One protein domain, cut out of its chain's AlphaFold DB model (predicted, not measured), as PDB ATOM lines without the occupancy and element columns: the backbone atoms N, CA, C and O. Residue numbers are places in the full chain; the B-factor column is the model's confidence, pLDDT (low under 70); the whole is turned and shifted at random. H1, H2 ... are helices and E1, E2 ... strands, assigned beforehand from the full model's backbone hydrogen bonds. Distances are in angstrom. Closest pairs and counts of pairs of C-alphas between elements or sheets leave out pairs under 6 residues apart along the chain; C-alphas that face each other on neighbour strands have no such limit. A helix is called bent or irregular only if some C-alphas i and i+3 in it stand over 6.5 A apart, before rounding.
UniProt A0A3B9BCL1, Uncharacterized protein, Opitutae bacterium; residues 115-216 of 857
ATOM      1  N   ILE A 115     -19.059 -25.955 -14.694       84.19
ATOM      2  CA  ILE A 115     -20.134 -25.686 -13.725       84.19
ATOM      3  C   ILE A 115     -21.526 -25.704 -14.375       84.19
ATOM      4  O   ILE A 115     -22.454 -26.267 -13.803       84.19
ATOM      5  N   GLU A 116     -21.683 -25.184 -15.595       84.00
ATOM      6  CA  GLU A 116     -22.961 -25.158 -16.314       84.00
ATOM      7  C   GLU A 116     -23.451 -26.567 -16.649       84.00
ATOM      8  O   GLU A 116     -24.633 -26.864 -16.484       84.00
ATOM      9  N   LYS A 117     -22.540 -27.454 -17.068       83.88
ATOM     10  CA  LYS A 117     -22.845 -28.874 -17.300       83.88
ATOM     11  C   LYS A 117     -23.232 -29.591 -16.011       83.88
ATOM     12  O   LYS A 117     -24.210 -30.332 -16.017       83.88
ATOM     13  N   LEU A 118     -22.528 -29.341 -14.903       86.88
ATOM     14  CA  LEU A 118     -22.882 -29.923 -13.605       86.88
ATOM     15  C   LEU A 118     -24.279 -29.469 -13.150       86.88
ATOM     16  O   LEU A 118     -25.068 -30.275 -12.660       86.88
ATOM     17  N   LEU A 119     -24.595 -28.184 -13.330       87.38
ATOM     18  CA  LEU A 119     -25.919 -27.639 -13.036       87.38
ATOM     19  C   LEU A 119     -26.988 -28.235 -13.959       87.38
ATOM     20  O   LEU A 119     -28.032 -28.650 -13.467       87.38
ATOM     21  N   SER A 120     -26.717 -28.337 -15.264       86.62
ATOM     22  CA  SER A 120     -27.606 -28.982 -16.242       86.62
ATOM     23  C   SER A 120     -27.916 -30.429 -15.852       86.62
ATOM     24  O   SER A 120     -29.080 -30.813 -15.766       86.62
ATOM     25  N   PHE A 121     -26.885 -31.204 -15.502       87.50
ATOM     26  CA  PHE A 121     -27.041 -32.560 -14.985       87.50
ATOM     27  C   PHE A 121     -27.924 -32.590 -13.733       87.50
ATOM     28  O   PHE A 121     -28.884 -33.352 -13.673       87.50
ATOM     29  N   GLY A 122     -27.654 -31.716 -12.758       85.19
ATOM     30  CA  GLY A 122     -28.442 -31.633 -11.529       85.19
ATOM     31  C   GLY A 122     -29.910 -31.257 -11.758       85.19
ATOM     32  O   GLY A 122     -30.783 -31.753 -11.054       85.19
ATOM     33  N   PHE A 123     -30.208 -30.412 -12.746       87.50
ATOM     34  CA  PHE A 123     -31.589 -30.055 -13.082       87.50
ATOM     35  C   PHE A 123     -32.328 -31.124 -13.899       87.50
ATOM     36  O   PHE A 123     -33.563 -31.120 -13.898       87.50
ATOM     37  N   ASN A 124     -31.602 -32.015 -14.583       86.75
ATOM     38  CA  ASN A 124     -32.164 -33.106 -15.381       86.75
ATOM     39  C   ASN A 124     -32.306 -34.410 -14.585       86.75
ATOM     40  O   ASN A 124     -33.206 -35.199 -14.868       86.75
ATOM     41  N   ASP A 125     -31.470 -34.635 -13.569       88.00
ATOM     42  CA  ASP A 125     -31.631 -35.778 -12.673       88.00
ATOM     43  C   ASP A 125     -32.867 -35.591 -11.783       88.00
ATOM     44  O   ASP A 125     -32.997 -34.616 -11.039       88.00
ATOM     45  N   SER A 126     -33.782 -36.557 -11.849       82.75
ATOM     46  CA  SER A 126     -35.058 -36.516 -11.126       82.75
ATOM     47  C   SER A 126     -34.899 -36.350  -9.610       82.75
ATOM     48  O   SER A 126     -35.698 -35.647  -8.991       82.75
ATOM     49  N   LEU A 127     -33.855 -36.940  -9.019       80.75
ATOM     50  CA  LEU A 127     -33.624 -36.944  -7.575       80.75
ATOM     51  C   LEU A 127     -32.948 -35.656  -7.093       80.75
ATOM     52  O   LEU A 127     -33.250 -35.179  -5.999       80.75
ATOM     53  N   ILE A 128     -32.039 -35.075  -7.879       83.19
ATOM     54  CA  ILE A 128     -31.427 -33.777  -7.555       83.19
ATOM     55  C   ILE A 128     -32.440 -32.645  -7.762       83.19
ATOM     56  O   ILE A 128     -32.570 -31.778  -6.892       83.19
ATOM     57  N   LYS A 129     -33.201 -32.685  -8.864       80.38
ATOM     58  CA  LYS A 129     -34.232 -31.693  -9.207       80.38
ATOM     59  C   LYS A 129     -35.321 -31.585  -8.146       80.38
ATOM     60  O   LYS A 129     -35.744 -30.482  -7.820       80.38
ATOM     61  N   SER A 130     -35.763 -32.709  -7.581       75.94
ATOM     62  CA  SER A 130     -36.781 -32.717  -6.525       75.94
ATOM     63  C   SER A 130     -36.259 -32.228  -5.166       75.94
ATOM     64  O   SER A 130     -37.000 -32.256  -4.185       75.94
ATOM     65  N   ARG A 131     -34.976 -31.846  -5.069       78.31
ATOM     66  CA  ARG A 131     -34.298 -31.499  -3.815       78.31
ATOM     67  C   ARG A 131     -33.706 -30.097  -3.902       78.31
ATOM     68  O   ARG A 131     -34.445 -29.123  -3.828       78.31
ATOM     69  N   PHE A 132     -32.385 -29.960  -4.005       86.06
ATOM     70  CA  PHE A 132     -31.760 -28.651  -4.160       86.06
ATOM     71  C   PHE A 132     -30.376 -28.740  -4.792       86.06
ATOM     72  O   PHE A 132     -29.641 -29.713  -4.620       86.06
ATOM     73  N   ILE A 133     -29.980 -27.632  -5.412       89.00
ATOM     74  CA  ILE A 133     -28.595 -27.345  -5.760       89.00
ATOM     75  C   ILE A 133     -28.156 -26.155  -4.916       89.00
ATOM     76  O   ILE A 133     -28.764 -25.085  -4.980       89.00
ATOM     77  N   ARG A 134     -27.135 -26.341  -4.077       90.00
ATOM     78  CA  ARG A 134     -26.618 -25.282  -3.203       90.00
ATOM     79  C   ARG A 134     -25.272 -24.804  -3.720       90.00
ATOM     80  O   ARG A 134     -24.345 -25.594  -3.870       90.00
ATOM     81  N   LEU A 135     -25.160 -23.497  -3.913       90.88
ATOM     82  CA  LEU A 135     -23.892 -22.820  -4.148       90.88
ATOM     83  C   LEU A 135     -23.375 -22.257  -2.834       90.88
ATOM     84  O   LEU A 135     -24.148 -21.738  -2.029       90.88
ATOM     85  N   SER A 136     -22.071 -22.350  -2.618       90.06
ATOM     86  CA  SER A 136     -21.411 -21.799  -1.438       90.06
ATOM     87  C   SER A 136     -20.019 -21.292  -1.777       90.06
ATOM     88  O   SER A 136     -19.368 -21.826  -2.667       90.06
ATOM     89  N   GLY A 137     -19.546 -20.281  -1.062       88.19
ATOM     90  CA  GLY A 137     -18.219 -19.715  -1.273       88.19
ATOM     91  C   GLY A 137     -17.809 -18.789  -0.139       88.19
ATOM     92  O   GLY A 137     -18.519 -18.634   0.858       88.19
ATOM     93  N   ARG A 138     -16.639 -18.168  -0.278       86.31
ATOM     94  CA  ARG A 138     -16.145 -17.148   0.655       86.31
ATOM     95  C   ARG A 138     -16.325 -15.754   0.075       86.31
ATOM     96  O   ARG A 138     -16.404 -15.574  -1.141       86.31
ATOM     97  N   SER A 139     -16.452 -14.778   0.960       84.06
ATOM     98  CA  SER A 139     -16.626 -13.374   0.587       84.06
ATOM     99  C   SER A 139     -15.265 -12.686   0.521       84.06
ATOM    100  O   SER A 139     -14.442 -12.895   1.412       84.06
ATOM    101  N   LYS A 140     -15.036 -11.822  -0.476       84.50
ATOM    102  CA  LYS A 140     -13.832 -10.977  -0.493       84.50
ATOM    103  C   LYS A 140     -13.864  -9.984   0.674       84.50
ATOM    104  O   LYS A 140     -14.927  -9.490   1.052       84.50
ATOM    105  N   LYS A 141     -12.693  -9.666   1.225       81.69
ATOM    106  CA  LYS A 141     -12.517  -8.636   2.258       81.69
ATOM    107  C   LYS A 141     -11.806  -7.425   1.654       81.69
ATOM    108  O   LYS A 141     -10.839  -7.601   0.917       81.69
ATOM    109  N   HIS A 142     -12.279  -6.222   1.968       77.19
ATOM    110  CA  HIS A 142     -11.613  -4.961   1.645       77.19
ATOM    111  C   HIS A 142     -11.562  -4.112   2.916       77.19
ATOM    112  O   HIS A 142     -12.600  -3.859   3.521       77.19
ATOM    113  N   ASP A 143     -10.358  -3.723   3.339       72.00
ATOM    114  CA  ASP A 143     -10.118  -2.911   4.542       72.00
ATOM    115  C   ASP A 143     -10.777  -3.471   5.826       72.00
ATOM    116  O   ASP A 143     -11.510  -2.805   6.553       72.00
ATOM    117  N   GLY A 144     -10.620  -4.782   6.051       71.62
ATOM    118  CA  GLY A 144     -11.205  -5.493   7.197       71.62
ATOM    119  C   GLY A 144     -12.719  -5.739   7.119       71.62
ATOM    120  O   GLY A 144     -13.230  -6.573   7.868       71.62
ATOM    121  N   GLN A 145     -13.436  -5.104   6.185       71.31
ATOM    122  CA  GLN A 145     -14.873  -5.291   5.986       71.31
ATOM    123  C   GLN A 145     -15.171  -6.324   4.893       71.31
ATOM    124  O   GLN A 145     -14.498  -6.413   3.863       71.31
ATOM    125  N   ILE A 146     -16.197  -7.140   5.128       78.38
ATOM    126  CA  ILE A 146     -16.645  -8.172   4.191       78.38
ATOM    127  C   ILE A 146     -17.463  -7.510   3.076       78.38
ATOM    128  O   ILE A 146     -18.485  -6.879   3.343       78.38
ATOM    129  N   LEU A 147     -17.040  -7.681   1.820       79.00
ATOM    130  CA  LEU A 147     -17.781  -7.177   0.666       79.00
ATOM    131  C   LEU A 147     -19.070  -7.981   0.461       79.00
ATOM    132  O   LEU A 147     -19.084  -9.210   0.560       79.00
ATOM    133  N   ARG A 148     -20.171  -7.289   0.147       78.88
ATOM    134  CA  ARG A 148     -21.473  -7.931  -0.082       78.88
ATOM    135  C   ARG A 148     -21.447  -8.720  -1.388       78.88
ATOM    136  O   ARG A 148     -21.248  -8.140  -2.458       78.88
ATOM    137  N   VAL A 149     -21.684 -10.025  -1.289       83.56
ATOM    138  CA  VAL A 149     -21.717 -10.920  -2.447       83.56
ATOM    139  C   VAL A 149     -23.055 -10.767  -3.163       83.56
ATOM    140  O   VAL A 149     -24.106 -10.613  -2.533       83.56
ATOM    141  N   LYS A 150     -23.037 -10.785  -4.495       84.25
ATOM    142  CA  LYS A 150     -24.259 -10.871  -5.302       84.25
ATOM    143  C   LYS A 150     -24.145 -12.070  -6.224       84.25
ATOM    144  O   LYS A 150     -23.180 -12.178  -6.971       84.25
ATOM    145  N   VAL A 151     -25.133 -12.955  -6.162       85.38
ATOM    146  CA  VAL A 151     -25.217 -14.128  -7.033       85.38
ATOM    147  C   VAL A 151     -26.345 -13.901  -8.027       85.38
ATOM    148  O   VAL A 151     -27.468 -13.577  -7.635       85.38
ATOM    149  N   PHE A 152     -26.035 -14.068  -9.307       85.19
ATOM    150  CA  PHE A 152     -26.980 -13.990 -10.408       85.19
ATOM    151  C   PHE A 152     -27.044 -15.340 -11.114       85.19
ATOM    152  O   PHE A 152     -26.016 -15.893 -11.499       85.19
ATOM    153  N   PHE A 153     -28.256 -15.848 -11.306       87.38
ATOM    154  CA  PHE A 153     -28.535 -17.085 -12.027       87.38
ATOM    155  C   PHE A 153     -29.549 -16.803 -13.131       87.38
ATOM    156  O   PHE A 153     -30.586 -16.193 -12.872       87.38
ATOM    157  N   GLN A 154     -29.233 -17.183 -14.371       86.62
ATOM    158  CA  GLN A 154     -30.050 -16.869 -15.558       86.62
ATOM    159  C   GLN A 154     -30.436 -15.373 -15.660       86.62
ATOM    160  O   GLN A 154     -31.548 -15.012 -16.072       86.62
ATOM    161  N   GLY A 155     -29.514 -14.496 -15.242       78.88
ATOM    162  CA  GLY A 155     -29.683 -13.039 -15.211       78.88
ATOM    163  C   GLY A 155     -30.531 -12.492 -14.055       78.88
ATOM    164  O   GLY A 155     -30.705 -11.281 -13.962       78.88
ATOM    165  N   GLN A 156     -31.053 -13.342 -13.163       80.00
ATOM    166  CA  GLN A 156     -31.829 -12.927 -11.990       80.00
ATOM    167  C   GLN A 156     -30.991 -13.000 -10.713       80.00
ATOM    168  O   GLN A 156     -30.241 -13.951 -10.499       80.00
ATOM    169  N   ARG A 157     -31.129 -11.996  -9.842       80.62
ATOM    170  CA  ARG A 157     -30.426 -11.947  -8.555       80.62
ATOM    171  C   ARG A 157     -31.079 -12.900  -7.553       80.62
ATOM    172  O   ARG A 157     -32.272 -12.787  -7.293       80.62
ATOM    173  N   ILE A 158     -30.284 -13.782  -6.951       82.75
ATOM    174  CA  ILE A 158     -30.751 -14.742  -5.941       82.75
ATOM    175  C   ILE A 158     -30.504 -14.184  -4.527       82.75
ATOM    176  O   ILE A 158     -29.441 -13.602  -4.276       82.75
ATOM    177  N   PRO A 159     -31.443 -14.365  -3.577       78.12
ATOM    178  CA  PRO A 159     -31.188 -14.100  -2.165       78.12
ATOM    179  C   PRO A 159     -30.107 -15.042  -1.615       78.12
ATOM    180  O   PRO A 159     -30.189 -16.261  -1.750       78.12
ATOM    181  N   ILE A 160     -29.096 -14.477  -0.960       83.44
ATOM    182  CA  ILE A 160     -28.003 -15.243  -0.350       83.44
ATOM    183  C   ILE A 160     -28.014 -15.059   1.166       83.44
ATOM    184  O   ILE A 160     -28.357 -13.986   1.669       83.44
ATOM    185  N   GLU A 161     -27.593 -16.087   1.895       78.25
ATOM    186  CA  GLU A 161     -27.235 -15.952   3.304       78.25
ATOM    187  C   GLU A 161     -25.732 -15.712   3.396       78.25
ATOM    188  O   GLU A 161     -24.942 -16.522   2.910       78.25
ATOM    189  N   GLN A 162     -25.331 -14.586   3.989       77.44
ATOM    190  CA  GLN A 162     -23.935 -14.159   4.036       77.44
ATOM    191  C   GLN A 162     -23.497 -13.840   5.470       77.44
ATOM    192  O   GLN A 162     -24.129 -13.048   6.169       77.44
ATOM    193  N   LYS A 163     -22.377 -14.447   5.877       75.75
ATOM    194  CA  LYS A 163     -21.536 -14.044   7.015       75.75
ATOM    195  C   LYS A 163     -20.093 -13.920   6.504       75.75
ATOM    196  O   LYS A 163     -19.843 -13.130   5.602       75.75
ATOM    197  N   GLU A 164     -19.157 -14.730   7.000       72.81
ATOM    198  CA  GLU A 164     -17.808 -14.858   6.420       72.81
ATOM    199  C   GLU A 164     -17.807 -15.679   5.121       72.81
ATOM    200  O   GLU A 164     -17.155 -15.333   4.134       72.81
ATOM    201  N   SER A 165     -18.606 -16.743   5.103       81.94
ATOM    202  CA  SER A 165     -18.978 -17.488   3.904       81.94
ATOM    203  C   SER A 165     -20.395 -17.121   3.479       81.94
ATOM    204  O   SER A 165     -21.187 -16.597   4.272       81.94
ATOM    205  N   TRP A 166     -20.701 -17.375   2.215       86.44
ATOM    206  CA  TRP A 166     -22.028 -17.205   1.650       86.44
ATOM    207  C   TRP A 166     -22.536 -18.532   1.103       86.44
ATOM    208  O   TRP A 166     -21.754 -19.370   0.646       86.44
ATOM    209  N   PHE A 167     -23.850 -18.717   1.132       89.31
ATOM    210  CA  PHE A 167     -24.502 -19.783   0.385       89.31
ATOM    211  C   PHE A 167     -25.867 -19.340  -0.142       89.31
ATOM    212  O   PHE A 167     -26.501 -18.428   0.392       89.31
ATOM    213  N   CYS A 168     -26.318 -19.994  -1.207       86.94
ATOM    214  CA  CYS A 168     -27.669 -19.851  -1.733       86.94
ATOM    215  C   CYS A 168     -28.148 -21.164  -2.353       86.94
ATOM    216  O   CYS A 168     -27.349 -22.006  -2.769       86.94
ATOM    217  N   HIS A 169     -29.465 -21.336  -2.389       88.06
ATOM    218  CA  HIS A 169     -30.116 -22.419  -3.110       88.06
ATOM    219  C   HIS A 169     -30.538 -21.901  -4.484       88.06
ATOM    220  O   HIS A 169     -31.135 -20.828  -4.577       88.06
ATOM    221  N   LEU A 170     -30.200 -22.638  -5.542       87.75
ATOM    222  CA  LEU A 170     -30.623 -22.278  -6.889       87.75
ATOM    223  C   LEU A 170     -32.110 -22.611  -7.079       87.75
ATOM    224  O   LEU A 170     -32.528 -23.709  -6.701       87.75
ATOM    225  N   PRO A 171     -32.905 -21.698  -7.667       83.50
ATOM    226  CA  PRO A 171     -34.256 -22.019  -8.107       83.50
ATOM    227  C   PRO A 171     -34.218 -22.996  -9.293       83.50
ATOM    228  O   PRO A 171     -33.173 -23.194  -9.917       83.50
ATOM    229  N   ASN A 172     -35.370 -23.580  -9.635       81.50
ATOM    230  CA  ASN A 172     -35.506 -24.367 -10.862       81.50
ATOM    231  C   ASN A 172     -35.088 -23.537 -12.084       81.50
ATOM    232  O   ASN A 172     -35.439 -22.360 -12.190       81.50
ATOM    233  N   HIS A 173     -34.352 -24.154 -13.010       82.75
ATOM    234  CA  HIS A 173     -33.930 -23.464 -14.225       82.75
ATOM    235  C   HIS A 173     -35.123 -23.203 -15.156       82.75
ATOM    236  O   HIS A 173     -36.000 -24.051 -15.329       82.75
ATOM    237  N   ASN A 174     -35.137 -22.027 -15.782       80.44
ATOM    238  CA  ASN A 174     -36.026 -21.732 -16.893       80.44
ATOM    239  C   ASN A 174     -35.448 -22.380 -18.166       80.44
ATOM    240  O   ASN A 174     -34.336 -22.005 -18.550       80.44
ATOM    241  N   PRO A 175     -36.167 -23.304 -18.831       77.69
ATOM    242  CA  PRO A 175     -35.668 -23.984 -20.029       77.69
ATOM    243  C   PRO A 175     -35.409 -23.023 -21.202       77.69
ATOM    244  O   PRO A 175     -34.569 -23.301 -22.049       77.69
ATOM    245  N   ASN A 176     -36.054 -21.850 -21.218       79.12
ATOM    246  CA  ASN A 176     -35.912 -20.848 -22.280       79.12
ATOM    247  C   ASN A 176     -34.698 -19.920 -22.090       79.12
ATOM    248  O   ASN A 176     -34.504 -18.987 -22.868       79.12
ATOM    249  N   ARG A 177     -33.896 -20.111 -21.034       80.50
ATOM    250  CA  ARG A 177     -32.695 -19.309 -20.764       80.50
ATOM    251  C   ARG A 177     -31.485 -20.214 -20.601       80.50
ATOM    252  O   ARG A 177     -31.531 -21.209 -19.884       80.50
ATOM    253  N   LYS A 178     -30.358 -19.818 -21.193       82.69
ATOM    254  CA  LYS A 178     -29.080 -20.507 -20.976       82.69
ATOM    255  C   LYS A 178     -28.740 -20.509 -19.481       82.69
ATOM    256  O   LYS A 178     -28.900 -19.490 -18.808       82.69
ATOM    257  N   ILE A 179     -28.276 -21.646 -18.966       83.12
ATOM    258  CA  ILE A 179     -27.743 -21.747 -17.604       83.12
ATOM    259  C   ILE A 179     -26.485 -20.876 -17.542       83.12
ATOM    260  O   ILE A 179     -25.493 -21.163 -18.205       83.12
ATOM    261  N   SER A 180     -26.555 -19.785 -16.782       84.31
ATOM    262  CA  SER A 180     -25.443 -18.870 -16.537       84.31
ATOM    263  C   SER A 180     -25.390 -18.516 -15.056       84.31
ATOM    264  O   SER A 180     -26.430 -18.301 -14.424       84.31
ATOM    265  N   LEU A 181     -24.175 -18.476 -14.508       85.38
ATOM    266  CA  LEU A 181     -23.908 -18.129 -13.119       85.38
ATOM    267  C   LEU A 181     -22.877 -17.004 -13.071       85.38
ATOM    268  O   LEU A 181     -21.785 -17.138 -13.612       85.38
ATOM    269  N   PHE A 182     -23.211 -15.916 -12.387       84.06
ATOM    270  CA  PHE A 182     -22.290 -14.809 -12.154       84.06
ATOM    271  C   PHE A 182     -22.272 -14.449 -10.668       84.06
ATOM    272  O   PHE A 182     -23.325 -14.275 -10.051       84.06
ATOM    273  N   VAL A 183     -21.074 -14.354 -10.087       84.00
ATOM    274  CA  VAL A 183     -20.874 -14.029  -8.670       84.00
ATOM    275  C   VAL A 183     -20.009 -12.777  -8.552       84.00
ATOM    276  O   VAL A 183     -18.822 -12.789  -8.860       84.00
ATOM    277  N   GLU A 184     -20.601 -11.693  -8.062       82.12
ATOM    278  CA  GLU A 184     -19.914 -10.435  -7.768       82.12
ATOM    279  C   GLU A 184     -19.403 -10.457  -6.318       82.12
ATOM    280  O   GLU A 184     -20.118 -10.887  -5.411       82.12
ATOM    281  N   ASN A 185     -18.179  -9.969  -6.082       80.56
ATOM    282  CA  ASN A 185     -17.533  -9.858  -4.759       80.56
ATOM    283  C   ASN A 185     -17.309 -11.172  -3.976       80.56
ATOM    284  O   ASN A 185     -16.848 -11.133  -2.831       80.56
ATOM    285  N   GLY A 186     -17.568 -12.335  -4.577       78.94
ATOM    286  CA  GLY A 186     -17.125 -13.632  -4.055       78.94
ATOM    287  C   GLY A 186     -15.628 -13.868  -4.292       78.94
ATOM    288  O   GLY A 186     -15.035 -13.298  -5.212       78.94
ATOM    289  N   GLU A 187     -14.997 -14.693  -3.453       80.25
ATOM    290  CA  GLU A 187     -13.679 -15.271  -3.746       80.25
ATOM    291  C   GLU A 187     -13.743 -16.184  -4.985       80.25
ATOM    292  O   GLU A 187     -14.823 -16.535  -5.460       80.25
ATOM    293  N   LYS A 188     -12.578 -16.559  -5.532       78.44
ATOM    294  CA  LYS A 188     -12.492 -17.333  -6.783       78.44
ATOM    295  C   LYS A 188     -13.041 -18.761  -6.671       78.44
ATOM    296  O   LYS A 188     -13.353 -19.349  -7.699       78.44
ATOM    297  N   GLU A 189     -13.152 -19.306  -5.458       84.94
ATOM    298  CA  GLU A 189     -13.636 -20.667  -5.216       84.94
ATOM    299  C   GLU A 189     -15.154 -20.700  -4.960       84.94
ATOM    300  O   GLU A 189     -15.660 -20.055  -4.037       84.94
ATOM    301  N   ILE A 190     -15.868 -21.517  -5.739       87.50
ATOM    302  CA  ILE A 190     -17.305 -21.781  -5.598       87.50
ATOM    303  C   ILE A 190     -17.513 -23.280  -5.409       87.50
ATOM    304  O   ILE A 190     -17.100 -24.091  -6.226       87.50
ATOM    305  N   ASN A 191     -18.197 -23.671  -4.343       89.88
ATOM    306  CA  ASN A 191     -18.574 -25.048  -4.072       89.88
ATOM    307  C   ASN A 191     -20.037 -25.291  -4.460       89.88
ATOM    308  O   ASN A 191     -20.940 -24.636  -3.929       89.88
ATOM    309  N   VAL A 192     -20.256 -26.257  -5.352       89.75
ATOM    310  CA  VAL A 192     -21.571 -26.702  -5.822       89.75
ATOM    311  C   VAL A 192     -21.909 -28.017  -5.139       89.75
ATOM    312  O   VAL A 192     -21.236 -29.023  -5.345       89.75
ATOM    313  N   ASN A 193     -22.954 -28.016  -4.324       89.69
ATOM    314  CA  ASN A 193     -23.478 -29.197  -3.653       89.69
ATOM    315  C   ASN A 193     -24.762 -29.652  -4.356       89.69
ATOM    316  O   ASN A 193     -25.725 -28.884  -4.447       89.69
ATOM    317  N   LEU A 194     -24.767 -30.896  -4.837       89.12
ATOM    318  CA  LEU A 194     -25.927 -31.516  -5.474       89.12
ATOM    319  C   LEU A 194     -26.657 -32.383  -4.447       89.12
ATOM    320  O   LEU A 194     -26.244 -33.508  -4.158       89.12
ATOM    321  N   ALA A 195     -27.721 -31.829  -3.863       84.06
ATOM    322  CA  ALA A 195     -28.628 -32.516  -2.950       84.06
ATOM    323  C   ALA A 195     -27.923 -33.309  -1.819       84.06
ATOM    324  O   ALA A 195     -28.349 -34.407  -1.455       84.06
ATOM    325  N   ASN A 196     -26.817 -32.793  -1.265       85.81
ATOM    326  CA  ASN A 196     -25.967 -33.462  -0.262       85.81
ATOM    327  C   ASN A 196     -25.357 -34.821  -0.660       85.81
ATOM    328  O   ASN A 196     -24.716 -35.455   0.186       85.81
ATOM    329  N   LEU A 197     -25.505 -35.259  -1.913       86.00
ATOM    330  CA  LEU A 197     -24.945 -36.523  -2.395       86.00
ATOM    331  C   LEU A 197     -23.435 -36.423  -2.575       86.00
ATOM    332  O   LEU A 197     -22.692 -37.285  -2.109       86.00
ATOM    333  N   PHE A 198     -22.999 -35.351  -3.227       86.75
ATOM    334  CA  PHE A 198     -21.603 -34.983  -3.405       86.75
ATOM    335  C   PHE A 198     -21.501 -33.478  -3.675       86.75
ATOM    336  O   PHE A 198     -22.483 -32.816  -4.026       86.75
ATOM    337  N   SER A 199     -20.312 -32.918  -3.465       87.50
ATOM    338  CA  SER A 199     -20.008 -31.526  -3.811       87.50
ATOM    339  C   SER A 199     -18.773 -31.446  -4.695       87.50
ATOM    340  O   SER A 199     -17.823 -32.208  -4.499       87.50
ATOM    341  N   VAL A 200     -18.782 -30.502  -5.629       88.19
ATOM    342  CA  VAL A 200     -17.662 -30.199  -6.521       88.19
ATOM    343  C   VAL A 200     -17.251 -28.750  -6.288       88.19
ATOM    344  O   VAL A 200     -18.088 -27.844  -6.309       88.19
ATOM    345  N   LYS A 201     -15.960 -28.528  -6.047       87.25
ATOM    346  CA  LYS A 201     -15.389 -27.183  -5.943       87.25
ATOM    347  C   LYS A 201     -14.929 -26.728  -7.318       87.25
ATOM    348  O   LYS A 201     -14.241 -27.479  -7.994       87.25
ATOM    349  N   PHE A 202     -15.257 -25.501  -7.685       86.12
ATOM    350  CA  PHE A 202     -14.839 -24.832  -8.909       86.12
ATOM    351  C   PHE A 202     -13.982 -23.615  -8.573       86.12
ATOM    352  O   PHE A 202     -14.212 -22.958  -7.558       86.12
ATOM    353  N   THR A 203     -13.017 -23.304  -9.431       84.00
ATOM    354  CA  THR A 203     -12.210 -22.082  -9.382       84.00
ATOM    355  C   THR A 203     -12.167 -21.428 -10.760       84.00
ATOM    356  O   THR A 203     -12.244 -22.116 -11.776       84.00
ATOM    357  N   SER A 204     -12.069 -20.099 -10.800       71.56
ATOM    358  CA  SER A 204     -11.909 -19.351 -12.053       71.56
ATOM    359  C   SER A 204     -10.478 -19.478 -12.568       71.56
ATOM    360  O   SER A 204      -9.533 -19.155 -11.840       71.56
ATOM    361  N   ASP A 205     -10.327 -19.876 -13.828       65.38
ATOM    362  CA  ASP A 205      -9.054 -19.807 -14.546       65.38
ATOM    363  C   ASP A 205      -8.707 -18.353 -14.967       65.38
ATOM    364  O   ASP A 205      -9.418 -17.400 -14.623       65.38
ATOM    365  N   SER A 206      -7.596 -18.169 -15.690       55.78
ATOM    366  CA  SER A 206      -7.151 -16.875 -16.237       55.78
ATOM    367  C   SER A 206      -8.044 -16.320 -17.357       55.78
ATOM    368  O   SER A 206      -7.925 -15.138 -17.675       55.78
ATOM    369  N   SER A 207      -8.935 -17.136 -17.928       54.44
ATOM    370  CA  SER A 207      -9.884 -16.770 -18.986       54.44
ATOM    371  C   SER A 207     -11.299 -16.464 -18.463       54.44
ATOM    372  O   SER A 207     -12.141 -15.964 -19.207       54.44
ATOM    373  N   GLY A 208     -11.553 -16.696 -17.168       59.28
ATOM    374  CA  GLY A 208     -12.842 -16.473 -16.506       59.28
ATOM    375  C   GLY A 208     -13.773 -17.692 -16.500       59.28
ATOM    376  O   GLY A 208     -14.901 -17.585 -16.019       59.28
ATOM    377  N   LEU A 209     -13.321 -18.847 -17.002       65.25
ATOM    378  CA  LEU A 209     -14.061 -20.109 -17.008       65.25
ATOM    379  C   LEU A 209     -13.913 -20.831 -15.658       65.25
ATOM    380  O   LEU A 209     -12.819 -20.958 -15.104       65.25
ATOM    381  N   LEU A 210     -15.036 -21.305 -15.108       71.25
ATOM    382  CA  LEU A 210     -15.083 -22.016 -13.828       71.25
ATOM    383  C   LEU A 210     -14.799 -23.511 -14.029       71.25
ATOM    384  O   LEU A 210     -15.662 -24.260 -14.493       71.25
ATOM    385  N   MET A 211     -13.605 -23.948 -13.626       73.81
ATOM    386  CA  MET A 211     -13.121 -25.328 -13.755       73.81
ATOM    387  C   MET A 211     -13.054 -26.031 -12.389       73.81
ATOM    388  O   MET A 211     -12.807 -25.368 -11.376       73.81
ATOM    389  N   PRO A 212     -13.271 -27.358 -12.317       76.31
ATOM    390  CA  PRO A 212     -13.227 -28.094 -11.061       76.31
ATOM    391  C   PRO A 212     -11.816 -28.066 -10.459       76.31
ATOM    392  O   PRO A 212     -10.820 -28.275 -11.150       76.31
ATOM    393  N   VAL A 213     -11.724 -27.815  -9.153       71.38
ATOM    394  CA  VAL A 213     -10.458 -27.773  -8.416       71.38
ATOM    395  C   VAL A 213      -9.903 -29.189  -8.311       71.38
ATOM    396  O   VAL A 213     -10.465 -30.036  -7.614       71.38
ATOM    397  N   THR A 214      -8.774 -29.441  -8.970       66.00
ATOM    398  CA  THR A 214      -8.006 -30.673  -8.784       66.00
ATOM    399  C   THR A 214      -7.010 -30.499  -7.626       66.00
ATOM    400  O   THR A 214      -6.529 -29.389  -7.382       66.00
ATOM    401  N   PRO A 215      -6.660 -31.571  -6.887       52.72
ATOM    402  CA  PRO A 215      -5.829 -31.492  -5.674       52.72
ATOM    403  C   PRO A 215      -4.459 -30.815  -5.844       52.72
ATOM    404  O   PRO A 215      -3.828 -30.451  -4.854       52.72
ATOM    405  N   TRP A 216      -3.981 -30.657  -7.079       47.75
ATOM    406  CA  TRP A 216      -2.662 -30.111  -7.381       47.75
ATOM    407  C   TRP A 216      -2.618 -28.575  -7.465       47.75
ATOM    408  O   TRP A 216      -1.543 -27.998  -7.310       47.75
TER     409      TRP A 216
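What this domain is: This is residues 115 to 216 of the 857 residues of an uncharacterized protein of Opitutae bacterium (UniProt A0A3B9BCL1). A strongly twisted sheet of five strands, E4, E1, E6, E7 and E8, makes the main wall, with H1 packed on one face; a smaller sheet, E3, E2 and E5, folds over part of it, tied on by the turn from E5 into the bent strand E6, and the two sheets are only partly face to face. H2 and the turn at residues 143 to 144 lie toward the two ends of the long axis. The printed part has 102 residues, with two named helices and eight named strands in the order H1 H2 E1 E2 E3 E4 E5 E6 E7 E8; both sheets are antiparallel and the class is mixed. It is compact, with a radius of gyration of the C-alphas of 13.6 A, and spans 44 by 33 by 26 A.

Where its parts are: H1, residues 115 to 124, begins at C-alpha 115 at (-20.134, -25.686, -13.725) and is 14.2 A long. H2 holds residues 126 to 129. E1, residues 133 to 139, is 19.5 A long. E2 is residues 150 to 153, E3 residues 156 to 158, E4 residues 165 to 169 and E5 residues 181 to 184. E6, residues 186 to 194, is 20.0 A long and bends by 77 degrees at residue 189. E7, residues 198 to 204, is 20.3 A long. E8, residues 210 to 212, ends at C-alpha 212 at (-13.227, -28.094, -11.061).

How they stand to each other: In the larger sheet, E4 and E8 are edge strands. N 135 and O 168 are 2.9 A apart between E1 and E4, N 136 and O 191 2.9 A between E1 and E6. E6, E7 and E8 form a meander, each strand the antiparallel neighbour of the one before; N 202 and O 190 are 2.7 A apart, N 203 and O 211 2.8 A. H1 is on this sheet, making two layers, a helix on one face of a sheet; its closest C-alphas to E8 are those of Ile 115 and Leu 210, 6.2 A. H2 is not on it, but only just, with 4 pairs of C-alphas within 10 A. H1 and H2 only just touch, only at the corner, with 3 pairs of C-alphas within 8 A, the closest Phe 123 and Lys 129 at 5.0 A. In the smaller sheet E2 is the inner strand: N 152 and O 182 of E5 are 2.8 A apart, and N 158 of E3 and O 151 2.9 A, in the hairpin E2 and E3. The closest C-alphas of E3 and E4 are those of Ile 158 and Cys 168, 7.3 A. In H1 every O i to N i+4 pair is within hydrogen-bond range; H2 is too short for such a pair.

The domain as a whole: The C-alphas farthest apart, of Ser 126 and Asp 143, are 44.7 A apart. The printed part has no cut, and the link E4 to E5, 11 residues, is long. Mean pLDDT of the printed part is 80.9; residues 205 to 209 and 214 to 216 are under 70.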